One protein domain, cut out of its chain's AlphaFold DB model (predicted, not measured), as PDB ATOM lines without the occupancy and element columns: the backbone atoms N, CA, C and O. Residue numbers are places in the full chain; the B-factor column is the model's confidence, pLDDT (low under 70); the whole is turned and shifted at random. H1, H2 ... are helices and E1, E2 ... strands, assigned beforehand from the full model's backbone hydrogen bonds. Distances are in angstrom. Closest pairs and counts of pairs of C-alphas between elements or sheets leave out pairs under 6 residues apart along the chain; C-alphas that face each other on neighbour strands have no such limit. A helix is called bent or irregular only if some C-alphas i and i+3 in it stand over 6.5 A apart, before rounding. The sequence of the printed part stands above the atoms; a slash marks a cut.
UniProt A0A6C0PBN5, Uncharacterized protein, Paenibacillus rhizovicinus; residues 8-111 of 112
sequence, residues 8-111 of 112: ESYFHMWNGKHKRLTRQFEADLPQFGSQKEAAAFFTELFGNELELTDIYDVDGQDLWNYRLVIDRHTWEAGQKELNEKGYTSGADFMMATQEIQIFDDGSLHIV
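This is residues 8 to 111 of the 112 residues of an uncharacterized protein of Paenibacillus rhizovicinus (UniProt A0A6C0PBN5). A strongly twisted sheet of four strands has the long helix H2 packed along one face; the small hairpin E1 and E2 and the short helix H1 lie past its E6 edge, and H3 runs away from one end of the sheet before the chain folds back through H4. The printed part has 104 residues, with four named helices and six named strands in the order E1 E2 H1 H2 E3 E4 H3 H4 E5 E6. The larger sheet runs E3, E4, E5, E6, antiparallel throughout, and the class is mixed, helices and strands. The whole is compact, with a radius of gyration of the C-alphas of 14.7 A and spans of 42 by 32 by 23 A.

Find C-alpha 11 at (14.552, 38.030, -30.120), where E1, residues 11 to 14, begins; E2 is residues 18 to 21 and H1 residues 23 to 27. H2, residues 35 to 49, covers 17.9 A and is irregular: C-alphas 45 and 48 are 9.6 A apart. From C-alpha 50 at (19.413, 49.729, -20.941) E3 runs 22.0 A to residue 58 and bends by 57 degrees at residue 53. E4, residues 61 to 69, covers 25.6 A, and H3, residues 72 to 85, 19.8 A. After H4, residues 91 to 95, E5 runs 19.7 A over residues 97 to 103, and E6, residues 108 to 110, ends at C-alpha 110, (12.681, 39.270, -17.565).

Start at the sheet. In the hairpin E3 and E4, look for N 51 and O 67, 2.8 A apart; between E4 and E5, N 66 and O 100 are 2.8 A apart; in the hairpin E5 and E6, N 101 and O 109 are 2.9 A apart. H2 makes two layers with this sheet, a helix on one face: its height over the sheet is 9.3 A, it lies over E4 and E5, and it runs along the strands, at 10 degrees to E4 on the local plane. The closest C-alphas of H2 and E4 are those of Glu 49 and Val 69, 4.9 A apart. H1 only grazes the sheet, with residues 23 to 26. H3 only grazes it too, with residues 72 to 76, and only just, with 5 pairs of C-alphas within 10 A. H3 touches H4 with residues 74 to 78 alone; the closest C-alphas, of Gly 78 and Phe 93, are 5.4 A apart. In the hairpin E1 and E2, N 14 and O 18 are 2.7 A apart. E1 and H3 are apart. In H1, H3 and H4 every O i to N i+4 pair is within hydrogen-bond range; in H2, 9 of 11 are.

The C-alphas farthest apart, of Gly 33 and Lys 85, are 43.4 A apart. The printed part has no cut and no long link. Its mean pLDDT is 93.3; look to Ser 89 for the one printed residue under 70.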
ATOM      1  N   GLU A   8      20.737  38.809 -31.602       93.38
ATOM      2  CA  GLU A   8      19.567  38.894 -32.489       93.38
ATOM      3  C   GLU A   8      18.754  37.590 -32.549       93.38
ATOM      4  O   GLU A   8      17.535  37.637 -32.698       93.38
ATOM      5  N   SER A   9      19.389  36.427 -32.361       95.38
ATOM      6  CA  SER A   9      18.691  35.131 -32.364       95.38
ATOM      7  C   SER A   9      17.792  34.915 -31.145       95.38
ATOM      8  O   SER A   9      16.894  34.075 -31.181       95.38
ATOM      9  N   TYR A  10      18.003  35.692 -30.083       95.81
ATOM     10  CA  TYR A  10      17.221  35.622 -28.855       95.81
ATOM     11  C   TYR A  10      15.986  36.510 -28.866       95.81
ATOM     12  O   TYR A  10      15.236  36.512 -27.887       95.81
ATOM     13  N   PHE A  11      15.754  37.244 -29.949       94.75
ATOM     14  CA  PHE A  11      14.552  38.030 -30.120       94.75
ATOM     15  C   PHE A  11      13.509  37.293 -30.953       94.75
ATOM     16  O   PHE A  11      13.816  36.582 -31.906       94.75
ATOM     17  N   HIS A  12      12.244  37.516 -30.619       93.50
ATOM     18  CA  HIS A  12      11.111  37.053 -31.406       93.50
ATOM     19  C   HIS A  12      10.103  38.180 -31.621       93.50
ATOM     20  O   HIS A  12      10.085  39.166 -30.884       93.50
ATOM     21  N   MET A  13       9.249  38.017 -32.631       91.94
ATOM     22  CA  MET A  13       8.142  38.933 -32.900       91.94
ATOM     23  C   MET A  13       6.889  38.464 -32.159       91.94
ATOM     24  O   MET A  13       6.201  37.541 -32.599       91.94
ATOM     25  N   TRP A  14       6.567  39.114 -31.047       85.19
ATOM     26  CA  TRP A  14       5.318  38.905 -30.328       85.19
ATOM     27  C   TRP A  14       4.146  39.507 -31.111       85.19
ATOM     28  O   TRP A  14       4.198  40.659 -31.559       85.19
ATOM     29  N   ASN A  15       3.105  38.698 -31.328       84.19
ATOM     30  CA  ASN A  15       1.936  39.024 -32.156       84.19
ATOM     31  C   ASN A  15       2.284  39.570 -33.559       84.19
ATOM     32  O   ASN A  15       1.515  40.327 -34.145       84.19
ATOM     33  N   GLY A  16       3.462  39.215 -34.092       85.94
ATOM     34  CA  GLY A  16       3.950  39.672 -35.398       85.94
ATOM     35  C   GLY A  16       4.350  41.151 -35.472       85.94
ATOM     36  O   GLY A  16       4.670  41.619 -36.562       85.94
ATOM     37  N   LYS A  17       4.343  41.884 -34.350       84.38
ATOM     38  CA  LYS A  17       4.532  43.344 -34.337       84.38
ATOM     39  C   LYS A  17       5.635  43.829 -33.398       84.38
ATOM     40  O   LYS A  17       6.338  44.768 -33.750       84.38
ATOM     41  N   HIS A  18       5.818  43.193 -32.242       88.31
ATOM     42  CA  HIS A  18       6.723  43.697 -31.205       88.31
ATOM     43  C   HIS A  18       7.907  42.763 -31.001       88.31
ATOM     44  O   HIS A  18       7.719  41.586 -30.700       88.31
ATOM     45  N   LYS A  19       9.125  43.286 -31.142       92.00
ATOM     46  CA  LYS A  19      10.350  42.551 -30.818       92.00
ATOM     47  C   LYS A  19      10.393  42.319 -29.301       92.00
ATOM     48  O   LYS A  19      10.135  43.246 -28.548       92.00
ATOM     49  N   ARG A  20      10.681  41.099 -28.849       94.06
ATOM     50  CA  ARG A  20      10.775  40.719 -27.425       94.06
ATOM     51  C   ARG A  20      11.913  39.733 -27.216       94.06
ATOM     52  O   ARG A  20      12.100  38.844 -28.053       94.06
ATOM     53  N   LEU A  21      12.637  39.851 -26.104       95.50
ATOM     54  CA  LEU A  21      13.553  38.794 -25.679       95.50
ATOM     55  C   LEU A  21      12.759  37.504 -25.454       95.50
ATOM     56  O   LEU A  21      11.590  37.520 -25.064       95.50
ATOM     57  N   THR A  22      13.374  36.378 -25.780       94.75
ATOM     58  CA  THR A  22      12.807  35.042 -25.579       94.75
ATOM     59  C   THR A  22      13.158  34.520 -24.192       94.75
ATOM     60  O   THR A  22      14.188  34.875 -23.635       94.75
ATOM     61  N   ARG A  23      12.368  33.575 -23.672       93.25
ATOM     62  CA  ARG A  23      12.727  32.836 -22.446       93.25
ATOM     63  C   ARG A  23      14.045  32.065 -22.563       93.25
ATOM     64  O   ARG A  23      14.688  31.796 -21.557       93.25
ATOM     65  N   GLN A  24      14.452  31.729 -23.788       94.38
ATOM     66  CA  GLN A  24      15.740  31.093 -24.046       94.38
ATOM     67  C   GLN A  24      16.912  32.041 -23.758       94.38
ATOM     68  O   GLN A  24      17.950  31.576 -23.309       94.38
ATOM     69  N   PHE A  25      16.735  33.355 -23.951       95.69
ATOM     70  CA  PHE A  25      17.735  34.350 -23.560       95.69
ATOM     71  C   PHE A  25      18.070  34.214 -22.081       95.69
ATOM     72  O   PHE A  25      19.225  34.001 -21.744       95.69
ATOM     73  N   GLU A  26      17.044  34.269 -21.228       93.75
ATOM     74  CA  GLU A  26      17.164  34.169 -19.770       93.75
ATOM     75  C   GLU A  26      17.773  32.830 -19.337       93.75
ATOM     76  O   GLU A  26      18.614  32.801 -18.444       93.75
ATOM     77  N   ALA A  27      17.424  31.732 -20.019       93.12
ATOM     78  CA  ALA A  27      17.987  30.408 -19.753       93.12
ATOM     79  C   ALA A  27      19.478  30.272 -20.126       93.12
ATOM     80  O   ALA A  27      20.186  29.483 -19.503       93.12
ATOM     81  N   ASP A  28      19.950  31.019 -21.128       95.62
ATOM     82  CA  ASP A  28      21.331  30.958 -21.629       95.62
ATOM     83  C   ASP A  28      22.257  32.029 -21.021       95.62
ATOM     84  O   ASP A  28      23.436  32.127 -21.412       95.62
ATOM     85  N   LEU A  29      21.739  32.827 -20.080       95.06
ATOM     86  CA  LEU A  29      22.529  33.769 -19.294       95.06
ATOM     87  C   LEU A  29      23.502  33.022 -18.371       95.06
ATOM     88  O   LEU A  29      23.190  31.945 -17.856       95.06
ATOM     89  N   PRO A  30      24.703  33.579 -18.143       94.44
ATOM     90  CA  PRO A  30      25.566  33.077 -17.087       94.44
ATOM     91  C   PRO A  30      24.912  33.306 -15.716       94.44
ATOM     92  O   PRO A  30      24.074  34.190 -15.549       94.44
ATOM     93  N   GLN A  31      25.318  32.521 -14.717       94.19
ATOM     94  CA  GLN A  31      24.984  32.843 -13.333       94.19
ATOM     95  C   GLN A  31      25.838  34.022 -12.877       94.19
ATOM     96  O   GLN A  31      27.064  33.965 -12.977       94.19
ATOM     97  N   PHE A  32      25.185  35.060 -12.373       96.62
ATOM     98  CA  PHE A  32      25.842  36.218 -11.785       96.62
ATOM     99  C   PHE A  32      25.926  36.040 -10.270       96.62
ATOM    100  O   PHE A  32      25.023  35.470  -9.664       96.62
ATOM    101  N   GLY A  33      27.005  36.524  -9.658       96.06
ATOM    102  CA  GLY A  33      27.170  36.532  -8.203       96.06
ATOM    103  C   GLY A  33      26.749  37.844  -7.542       96.06
ATOM    104  O   GLY A  33      26.888  37.985  -6.328       96.06
ATOM    105  N   SER A  34      26.332  38.840  -8.329       96.81
ATOM    106  CA  SER A  34      25.831  40.113  -7.817       96.81
ATOM    107  C   SER A  34      25.031  40.882  -8.861       96.81
ATOM    108  O   SER A  34      25.259  40.751 -10.068       96.81
ATOM    109  N   GLN A  35      24.188  41.788  -8.374       96.25
ATOM    110  CA  GLN A  35      23.501  42.792  -9.181       96.25
ATOM    111  C   GLN A  35      24.448  43.547 -10.123       96.25
ATOM    112  O   GLN A  35      24.165  43.702 -11.309       96.25
ATOM    113  N   LYS A  36      25.610  43.976  -9.615       96.81
ATOM    114  CA  LYS A  36      26.591  44.755 -10.381       96.81
ATOM    115  C   LYS A  36      27.173  43.966 -11.552       96.81
ATOM    116  O   LYS A  36      27.420  44.538 -12.612       96.81
ATOM    117  N   GLU A  37      27.425  42.675 -11.352       97.75
ATOM    118  CA  GLU A  37      27.934  41.787 -12.399       97.75
ATOM    119  C   GLU A  37      26.889  41.594 -13.502       97.75
ATOM    120  O   GLU A  37      27.200  41.781 -14.680       97.75
ATOM    121  N   ALA A  38      25.640  41.325 -13.115       97.19
ATOM    122  CA  ALA A  38      24.524  41.228 -14.047       97.19
ATOM    123  C   ALA A  38      24.331  42.547 -14.818       97.19
ATOM    124  O   ALA A  38      24.335  42.560 -16.048       97.19
ATOM    125  N   ALA A  39      24.264  43.686 -14.126       96.56
ATOM    126  CA  ALA A  39      24.105  44.993 -14.758       96.56
ATOM    127  C   ALA A  39      25.249  45.320 -15.733       96.56
ATOM    128  O   ALA A  39      24.997  45.853 -16.815       96.56
ATOM    129  N   ALA A  40      26.496  44.972 -15.395       97.12
ATOM    130  CA  ALA A  40      27.636  45.145 -16.293       97.12
ATOM    131  C   ALA A  40      27.496  44.296 -17.566       97.12
ATOM    132  O   ALA A  40      27.734  44.809 -18.659       97.12
ATOM    133  N   PHE A  41      27.045  43.046 -17.444       96.94
ATOM    134  CA  PHE A  41      26.797  42.165 -18.586       96.94
ATOM    135  C   PHE A  41      25.709  42.717 -19.518       96.94
ATOM    136  O   PHE A  41      25.907  42.809 -20.731       96.94
ATOM    137  N   PHE A  42      24.574  43.154 -18.966       96.38
ATOM    138  CA  PHE A  42      23.507  43.759 -19.767       96.38
ATOM    139  C   PHE A  42      23.940  45.096 -20.382       96.38
ATOM    140  O   PHE A  42      23.631  45.359 -21.542       96.38
ATOM    141  N   THR A  43      24.705  45.916 -19.658       95.75
ATOM    142  CA  THR A  43      25.272  47.162 -20.199       95.75
ATOM    143  C   THR A  43      26.246  46.875 -21.336       95.75
ATOM    144  O   THR A  43      26.257  47.591 -22.334       95.75
ATOM    145  N   GLU A  44      27.047  45.813 -21.236       95.94
ATOM    146  CA  GLU A  44      27.917  45.404 -22.329       95.94
ATOM    147  C   GLU A  44      27.089  45.027 -23.558       95.94
ATOM    148  O   GLU A  44      27.376  45.546 -24.636       95.94
ATOM    149  N   LEU A  45      26.052  44.195 -23.404       95.81
ATOM    150  CA  LEU A  45      25.204  43.727 -24.506       95.81
ATOM    151  C   LEU A  45      24.374  44.836 -25.162       95.81
ATOM    152  O   LEU A  45      24.362  44.933 -26.390       95.81
ATOM    153  N   PHE A  46      23.689  45.651 -24.362       95.38
ATOM    154  CA  PHE A  46      22.648  46.575 -24.822       95.38
ATOM    155  C   PHE A  46      23.074  48.047 -24.791       95.38
ATOM    156  O   PHE A  46      22.454  48.883 -25.448       95.38
ATOM    157  N   GLY A  47      24.146  48.385 -24.073       94.50
ATOM    158  CA  GLY A  47      24.658  49.750 -23.979       94.50
ATOM    159  C   GLY A  47      23.586  50.743 -23.531       94.50
ATOM    160  O   GLY A  47      22.922  50.544 -22.519       94.50
ATOM    161  N   ASN A  48      23.401  51.798 -24.325       93.62
ATOM    162  CA  ASN A  48      22.467  52.894 -24.044       93.62
ATOM    163  C   ASN A  48      20.985  52.510 -24.203       93.62
ATOM    164  O   ASN A  48      20.117  53.361 -24.017       93.62
ATOM    165  N   GLU A  49      20.676  51.282 -24.626       96.06
ATOM    166  CA  GLU A  49      19.296  50.788 -24.657       96.06
ATOM    167  C   GLU A  49      18.826  50.316 -23.272       96.06
ATOM    168  O   GLU A  49      17.630  50.127 -23.078       96.06
ATOM    169  N   LEU A  50      19.737  50.126 -22.309       96.81
ATOM    170  CA  LEU A  50      19.413  49.729 -20.941       96.81
ATOM    171  C   LEU A  50      19.424  50.944 -20.003       96.81
ATOM    172  O   LEU A  50      20.443  51.616 -19.848       96.81
ATOM    173  N   GLU A  51      18.307  51.189 -19.328       96.62
ATOM    174  CA  GLU A  51      18.112  52.325 -18.426       96.62
ATOM    175  C   GLU A  51      17.640  51.820 -17.055       96.62
ATOM    176  O   GLU A  51      16.654  51.093 -16.978       96.62
ATOM    177  N   LEU A  52      18.313  52.199 -15.964       97.00
ATOM    178  CA  LEU A  52      17.791  51.959 -14.612       97.00
ATOM    179  C   LEU A  52      16.593  52.888 -14.379       97.00
ATOM    180  O   LEU A  52      16.740  54.103 -14.523       97.00
ATOM    181  N   THR A  53      15.437  52.335 -14.015       96.75
ATOM    182  CA  THR A  53      14.235  53.135 -13.748       96.75
ATOM    183  C   THR A  53      13.984  53.303 -12.262       96.75
ATOM    184  O   THR A  53      13.776  54.426 -11.812       96.75
ATOM    185  N   ASP A  54      14.046  52.212 -11.501       96.38
ATOM    186  CA  ASP A  54      13.615  52.182 -10.107       96.38
ATOM    187  C   ASP A  54      14.416  51.157  -9.296       96.38
ATOM    188  O   ASP A  54      15.032  50.239  -9.841       96.38
ATOM    189  N   ILE A  55      14.384  51.321  -7.976       96.81
ATOM    190  CA  ILE A  55      14.922  50.368  -7.004       96.81
ATOM    191  C   ILE A  55      13.837  50.164  -5.950       96.81
ATOM    192  O   ILE A  55      13.330  51.143  -5.393       96.81
ATOM    193  N   TYR A  56      13.481  48.912  -5.689       94.31
ATOM    194  CA  TYR A  56      12.472  48.541  -4.700       94.31
ATOM    195  C   TYR A  56      13.094  47.682  -3.604       94.31
ATOM    196  O   TYR A  56      13.858  46.776  -3.909       94.31
ATOM    197  N   ASP A  57      12.713  47.918  -2.351       94.38
ATOM    198  CA  ASP A  57      12.967  46.966  -1.266       94.38
ATOM    199  C   ASP A  57      11.891  45.871  -1.319       94.38
ATOM    200  O   ASP A  57      10.690  46.163  -1.255       94.38
ATOM    201  N   VAL A  58      12.320  44.622  -1.482       90.25
ATOM    202  CA  VAL A  58      11.466  43.433  -1.467       90.25
ATOM    203  C   VAL A  58      11.994  42.490  -0.395       90.25
ATOM    204  O   VAL A  58      13.018  41.839  -0.574       90.25
ATOM    205  N   ASP A  59      11.296  42.432   0.739       88.12
ATOM    206  CA  ASP A  59      11.654  41.598   1.893       88.12
ATOM    207  C   ASP A  59      13.100  41.820   2.398       88.12
ATOM    208  O   ASP A  59      13.764  40.889   2.863       88.12
ATOM    209  N   GLY A  60      13.584  43.070   2.349       89.44
ATOM    210  CA  GLY A  60      14.936  43.443   2.781       89.44
ATOM    211  C   GLY A  60      16.043  43.144   1.766       89.44
ATOM    212  O   GLY A  60      17.217  43.115   2.144       89.44
ATOM    213  N   GLN A  61      15.675  42.898   0.507       92.38
ATOM    214  CA  GLN A  61      16.579  42.771  -0.632       92.38
ATOM    215  C   GLN A  61      16.245  43.840  -1.678       92.38
ATOM    216  O   GLN A  61      15.069  44.047  -1.987       92.38
ATOM    217  N   ASP A  62      17.262  44.484  -2.257       95.69
ATOM    218  CA  ASP A  62      17.029  45.461  -3.317       95.69
ATOM    219  C   ASP A  62      16.746  44.743  -4.649       95.69
ATOM    220  O   ASP A  62      17.496  43.873  -5.113       95.69
ATOM    221  N   LEU A  63      15.647  45.145  -5.285       95.75
ATOM    222  CA  LEU A  63      15.255  44.795  -6.641       95.75
ATOM    223  C   LEU A  63      15.493  45.996  -7.555       95.75
ATOM    224  O   LEU A  63      14.808  47.016  -7.465       95.75
ATOM    225  N   TRP A  64      16.453  45.860  -8.462       97.50
ATOM    226  CA  TRP A  64      16.838  46.891  -9.414       97.50
ATOM    227  C   TRP A  64      16.080  46.691 -10.720       97.50
ATOM    228  O   TRP A  64      16.321  45.723 -11.446       97.50
ATOM    229  N   ASN A  65      15.182  47.623 -11.027       97.44
ATOM    230  CA  ASN A  65      14.357  47.578 -12.223       97.44
ATOM    231  C   ASN A  65      14.997  48.366 -13.361       97.44
ATOM    232  O   ASN A  65      15.221  49.574 -13.276       97.44
ATOM    233  N   TYR A  66      15.240  47.664 -14.459       97.75
ATOM    234  CA  TYR A  66      15.768  48.214 -15.690       97.75
ATOM    235  C   TYR A  66      14.724  48.167 -16.795       97.75
ATOM    236  O   TYR A  66      14.009  47.183 -16.980       97.75
ATOM    237  N   ARG A  67      14.713  49.217 -17.604       97.12
ATOM    238  CA  ARG A  67      14.028  49.281 -18.885       97.12
ATOM    239  C   ARG A  67      15.034  49.011 -19.991       97.12
ATOM    240  O   ARG A  67      15.993  49.756 -20.154       97.12
ATOM    241  N   LEU A  68      14.774  47.986 -20.791       97.25
ATOM    242  CA  LEU A  68      15.446  47.757 -22.060       97.25
ATOM    243  C   LEU A  68      14.590  48.309 -23.200       97.25
ATOM    244  O   LEU A  68      13.483  47.825 -23.433       97.25
ATOM    245  N   VAL A  69      15.101  49.289 -23.936       96.44
ATOM    246  CA  VAL A  69      14.480  49.823 -25.150       96.44
ATOM    247  C   VAL A  69      14.749  48.856 -26.311       96.44
ATOM    248  O   VAL A  69      15.872  48.705 -26.780       96.44
ATOM    249  N   ILE A  70      13.708  48.155 -26.768       94.50
ATOM    250  CA  ILE A  70      13.798  47.136 -27.838       94.50
ATOM    251  C   ILE A  70      13.331  47.667 -29.199       94.50
ATOM    252  O   ILE A  70      13.638  47.071 -30.232       94.50
ATOM    253  N   ASP A  71      12.617  48.796 -29.204       93.88
ATOM    254  CA  ASP A  71      12.259  49.572 -30.393       93.88
ATOM    255  C   ASP A  71      12.481  51.068 -30.121       93.88
ATOM    256  O   ASP A  71      11.591  51.786 -29.659       93.88
ATOM    257  N   ARG A  72      13.699  51.541 -30.416       93.38
ATOM    258  CA  ARG A  72      14.107  52.934 -30.179       93.38
ATOM    259  C   ARG A  72      13.207  53.937 -30.898       93.38
ATOM    260  O   ARG A  72      12.860  54.959 -30.317       93.38
ATOM    261  N   HIS A  73      12.796  53.640 -32.130       93.19
ATOM    262  CA  HIS A  73      11.984  54.557 -32.925       93.19
ATOM    263  C   HIS A  73      10.595  54.751 -32.304       93.19
ATOM    264  O   HIS A  73      10.143  55.883 -32.123       93.19
ATOM    265  N   THR A  74       9.923  53.655 -31.937       93.25
ATOM    266  CA  THR A  74       8.614  53.731 -31.273       93.25
ATOM    267  C   THR A  74       8.719  54.376 -29.887       93.25
ATOM    268  O   THR A  74       7.860  55.182 -29.521       93.25
ATOM    269  N   TRP A  75       9.784  54.077 -29.137       94.19
ATOM    270  CA  TRP A  75      10.044  54.691 -27.835       94.19
ATOM    271  C   TRP A  75      10.213  56.213 -27.934       94.19
ATOM    272  O   TRP A  75       9.517  56.960 -27.251       94.19
ATOM    273  N   GLU A  76      11.076  56.696 -28.826       93.75
ATOM    274  CA  GLU A  76      11.311  58.133 -29.012       93.75
ATOM    275  C   GLU A  76      10.051  58.872 -29.476       93.75
ATOM    276  O   GLU A  76       9.755  59.967 -28.990       93.75
ATOM    277  N   ALA A  77       9.275  58.264 -30.377       92.94
ATOM    278  CA  ALA A  77       8.015  58.834 -30.839       92.94
ATOM    279  C   ALA A  77       7.002  58.988 -29.692       92.94
ATOM    280  O   ALA A  77       6.372  60.042 -29.569       92.94
ATOM    281  N   GLY A  78       6.872  57.976 -28.830       93.25
ATOM    282  CA  GLY A  78       5.974  58.040 -27.678       93.25
ATOM    283  C   GLY A  78       6.464  58.988 -26.581       93.25
ATOM    284  O   GLY A  78       5.657  59.736 -26.035       93.25
ATOM    285  N   GLN A  79       7.777  59.066 -26.330       93.38
ATOM    286  CA  GLN A  79       8.356  60.068 -25.424       93.38
ATOM    287  C   GLN A  79       8.085  61.492 -25.916       93.38
ATOM    288  O   GLN A  79       7.719  62.370 -25.133       93.38
ATOM    289  N   LYS A  80       8.227  61.734 -27.224       93.81
ATOM    290  CA  LYS A  80       7.894  63.026 -27.828       93.81
ATOM    291  C   LYS A  80       6.412  63.356 -27.655       93.81
ATOM    292  O   LYS A  80       6.091  64.460 -27.226       93.81
ATOM    293  N   GLU A  81       5.522  62.407 -27.939       93.19
ATOM    294  CA  GLU A  81       4.082  62.599 -27.754       93.19
ATOM    295  C   GLU A  81       3.731  62.907 -26.291       93.19
ATOM    296  O   GLU A  81       2.978  63.846 -26.027       93.19
ATOM    297  N   LEU A  82       4.312  62.159 -25.349       92.44
ATOM    298  CA  LEU A  82       4.118  62.359 -23.919       92.44
ATOM    299  C   LEU A  82       4.552  63.766 -23.490       92.44
ATOM    300  O   LEU A  82       3.810  64.441 -22.780       92.44
ATOM    301  N   ASN A  83       5.705  64.233 -23.971       92.94
ATOM    302  CA  ASN A  83       6.207  65.577 -23.686       92.94
ATOM    303  C   ASN A  83       5.329  66.683 -24.297       92.94
ATOM    304  O   ASN A  83       5.148  67.731 -23.683       92.94
ATOM    305  N   GLU A  84       4.785  66.470 -25.499       93.75
ATOM    306  CA  GLU A  84       3.976  67.470 -26.210       93.75
ATOM    307  C   GLU A  84       2.530  67.547 -25.701       93.75
ATOM    308  O   GLU A  84       1.950  68.633 -25.648       93.75
ATOM    309  N   LYS A  85       1.925  66.406 -25.352       92.25
ATOM    310  CA  LYS A  85       0.490  66.300 -25.034       92.25
ATOM    311  C   LYS A  85       0.201  66.030 -23.560       92.25
ATOM    312  O   LYS A  85      -0.948  66.156 -23.142       92.25
ATOM    313  N   GLY A  86       1.205  65.626 -22.781       89.00
ATOM    314  CA  GLY A  86       1.050  65.176 -21.394       89.00
ATOM    315  C   GLY A  86       0.494  63.753 -21.252       89.00
ATOM    316  O   GLY A  86       0.282  63.291 -20.135       89.00
ATOM    317  N   TYR A  87       0.247  63.053 -22.362       84.94
ATOM    318  CA  TYR A  87      -0.164  61.650 -22.394       84.94
ATOM    319  C   TYR A  87       0.288  60.993 -23.701       84.94
ATOM    320  O   TYR A  87       0.458  61.661 -24.719       84.94
ATOM    321  N   THR A  88       0.416  59.670 -23.685       83.50
ATOM    322  CA  THR A  88       0.525  58.837 -24.889       83.50
ATOM    323  C   THR A  88      -0.515  57.723 -24.804       83.50
ATOM    324  O   THR A  88      -0.852  57.263 -23.715       83.50
ATOM    325  N   SER A  89      -1.093  57.345 -25.943       66.44
ATOM    326  CA  SER A  89      -2.239  56.420 -26.005       66.44
ATOM    327  C   SER A  89      -1.917  55.080 -26.680       66.44
ATOM    328  O   SER A  89      -2.812  54.275 -26.932       66.44
ATOM    329  N   GLY A  90      -0.641  54.816 -26.966       74.06
ATOM    330  CA  GLY A  90      -0.223  53.635 -27.714       74.06
ATOM    331  C   GLY A  90       0.245  52.488 -26.825       74.06
ATOM    332  O   GLY A  90       1.267  52.609 -26.154       74.06
ATOM    333  N   ALA A  91      -0.411  51.326 -26.920       82.94
ATOM    334  CA  ALA A  91       0.174  50.063 -26.452       82.94
ATOM    335  C   ALA A  91       1.568  49.842 -27.065       82.94
ATOM    336  O   ALA A  91       2.465  49.352 -26.392       82.94
ATOM    337  N   ASP A  92       1.776  50.301 -28.302       86.88
ATOM    338  CA  ASP A  92       3.058  50.245 -29.003       86.88
ATOM    339  C   ASP A  92       4.193  50.930 -28.231       86.88
ATOM    340  O   ASP A  92       5.295  50.395 -28.187       86.88
ATOM    341  N   PHE A  93       3.922  52.064 -27.575       90.38
ATOM    342  CA  PHE A  93       4.919  52.771 -26.772       90.38
ATOM    343  C   PHE A  93       5.357  51.949 -25.555       90.38
ATOM    344  O   PHE A  93       6.549  51.784 -25.318       90.38
ATOM    345  N   MET A  94       4.402  51.361 -24.828       87.56
ATOM    346  CA  MET A  94       4.716  50.459 -23.712       87.56
ATOM    347  C   MET A  94       5.454  49.202 -24.197       87.56
ATOM    348  O   MET A  94       6.393  48.734 -23.557       87.56
ATOM    349  N   MET A  95       5.065  48.682 -25.363       91.44
ATOM    350  CA  MET A  95       5.661  47.498 -25.986       91.44
ATOM    351  C   MET A  95       7.031  47.753 -26.628       91.44
ATOM    352  O   MET A  95       7.713  46.791 -26.972       91.44
ATOM    353  N   ALA A  96       7.450  49.013 -26.776       93.81
ATOM    354  CA  ALA A  96       8.778  49.389 -27.265       93.81
ATOM    355  C   ALA A  96       9.887  49.162 -26.229       93.81
ATOM    356  O   ALA A  96      11.065  49.393 -26.514       93.81
ATOM    357  N   THR A  97       9.518  48.711 -25.028       95.00
ATOM    358  CA  THR A  97      10.446  48.441 -23.937       95.00
ATOM    359  C   THR A  97      10.119  47.134 -23.234       95.00
ATOM    360  O   THR A  97       8.973  46.683 -23.247       95.00
ATOM    361  N   GLN A  98      11.122  46.517 -22.622       95.56
ATOM    362  CA  GLN A  98      10.993  45.315 -21.809       95.56
ATOM    363  C   GLN A  98      11.650  45.536 -20.453       95.56
ATOM    364  O   GLN A  98      12.723  46.126 -20.378       95.56
ATOM    365  N   GLU A  99      10.996  45.077 -19.393       96.31
ATOM    366  CA  GLU A  99      11.516  45.211 -18.037       96.31
ATOM    367  C   GLU A  99      12.430  44.033 -17.693       96.31
ATOM    368  O   GLU A  99      12.124  42.875 -18.000       96.31
ATOM    369  N   ILE A 100      13.559  44.354 -17.067       97.19
ATOM    370  CA  ILE A 100      14.527  43.409 -16.521       97.19
ATOM    371  C   ILE A 100      14.701  43.766 -15.054       97.19
ATOM    372  O   ILE A 100      15.078  44.889 -14.725       97.19
ATOM    373  N   GLN A 101      14.447  42.805 -14.182       96.69
ATOM    374  CA  GLN A 101      14.562  42.974 -12.743       96.69
ATOM    375  C   GLN A 101      15.784  42.199 -12.265       96.69
ATOM    376  O   GLN A 101      15.922  41.027 -12.609       96.69
ATOM    377  N   ILE A 102      16.676  42.837 -11.510       97.19
ATOM    378  CA  ILE A 102      17.911  42.222 -11.009       97.19
ATOM    379  C   ILE A 102      17.960  42.380  -9.492       97.19
ATOM    380  O   ILE A 102      17.914  43.497  -8.982       97.19
ATOM    381  N   PHE A 103      18.087  41.270  -8.780       96.00
ATOM    382  CA  PHE A 103      18.248  41.242  -7.333       96.00
ATOM    383  C   PHE A 103      19.718  41.405  -6.923       96.00
ATOM    384  O   PHE A 103      20.634  41.145  -7.710       96.00
ATOM    385  N   ASP A 104      19.958  41.774  -5.661       94.69
ATOM    386  CA  ASP A 104      21.310  41.947  -5.100       94.69
ATOM    387  C   ASP A 104      22.253  40.756  -5.313       94.69
ATOM    388  O   ASP A 104      23.450  40.943  -5.552       94.69
ATOM    389  N   ASP A 105      21.718  39.535  -5.271       94.44
ATOM    390  CA  ASP A 105      22.474  38.291  -5.433       94.44
ATOM    391  C   ASP A 105      22.826  37.970  -6.897       94.44
ATOM    392  O   ASP A 105      23.533  37.002  -7.162       94.44
ATOM    393  N   GLY A 106      22.377  38.798  -7.846       94.94
ATOM    394  CA  GLY A 106      22.585  38.604  -9.279       94.94
ATOM    395  C   GLY A 106      21.539  37.712  -9.944       94.94
ATOM    396  O   GLY A 106      21.591  37.541 -11.166       94.94
ATOM    397  N   SER A 107      20.574  37.174  -9.192       93.88
ATOM    398  CA  SER A 107      19.389  36.571  -9.795       93.88
ATOM    399  C   SER A 107      18.571  37.641 -10.516       93.88
ATOM    400  O   SER A 107      18.585  38.822 -10.158       93.88
ATOM    401  N   LEU A 108      17.892  37.251 -11.591       94.00
ATOM    402  CA  LEU A 108      17.130  38.188 -12.400       94.00
ATOM    403  C   LEU A 108      15.879  37.554 -12.974       94.00
ATOM    404  O   LEU A 108      15.772  36.331 -13.070       94.00
ATOM    405  N   HIS A 109      14.969  38.423 -13.389       93.00
ATOM    406  CA  HIS A 109      13.760  38.064 -14.100       93.00
ATOM    407  C   HIS A 109      13.523  39.019 -15.270       93.00
ATOM    408  O   HIS A 109      13.661  40.235 -15.132       93.00
ATOM    409  N   ILE A 110      13.143  38.475 -16.424       93.81
ATOM    410  CA  ILE A 110      12.681  39.270 -17.565       93.81
ATOM    411  C   ILE A 110      11.157  39.206 -17.628       93.81
ATOM    412  O   ILE A 110      10.570  38.125 -17.641       93.81
ATOM    413  N   VAL A 111      10.504  40.363 -17.719       91.44
ATOM    414  CA  VAL A 111       9.041  40.443 -17.826       91.44
ATOM    415  C   VAL A 111       8.619  40.210 -19.288       91.44
ATOM    416  O   VAL A 111       9.170  40.840 -20.199       91.44
TER     417      VAL A 111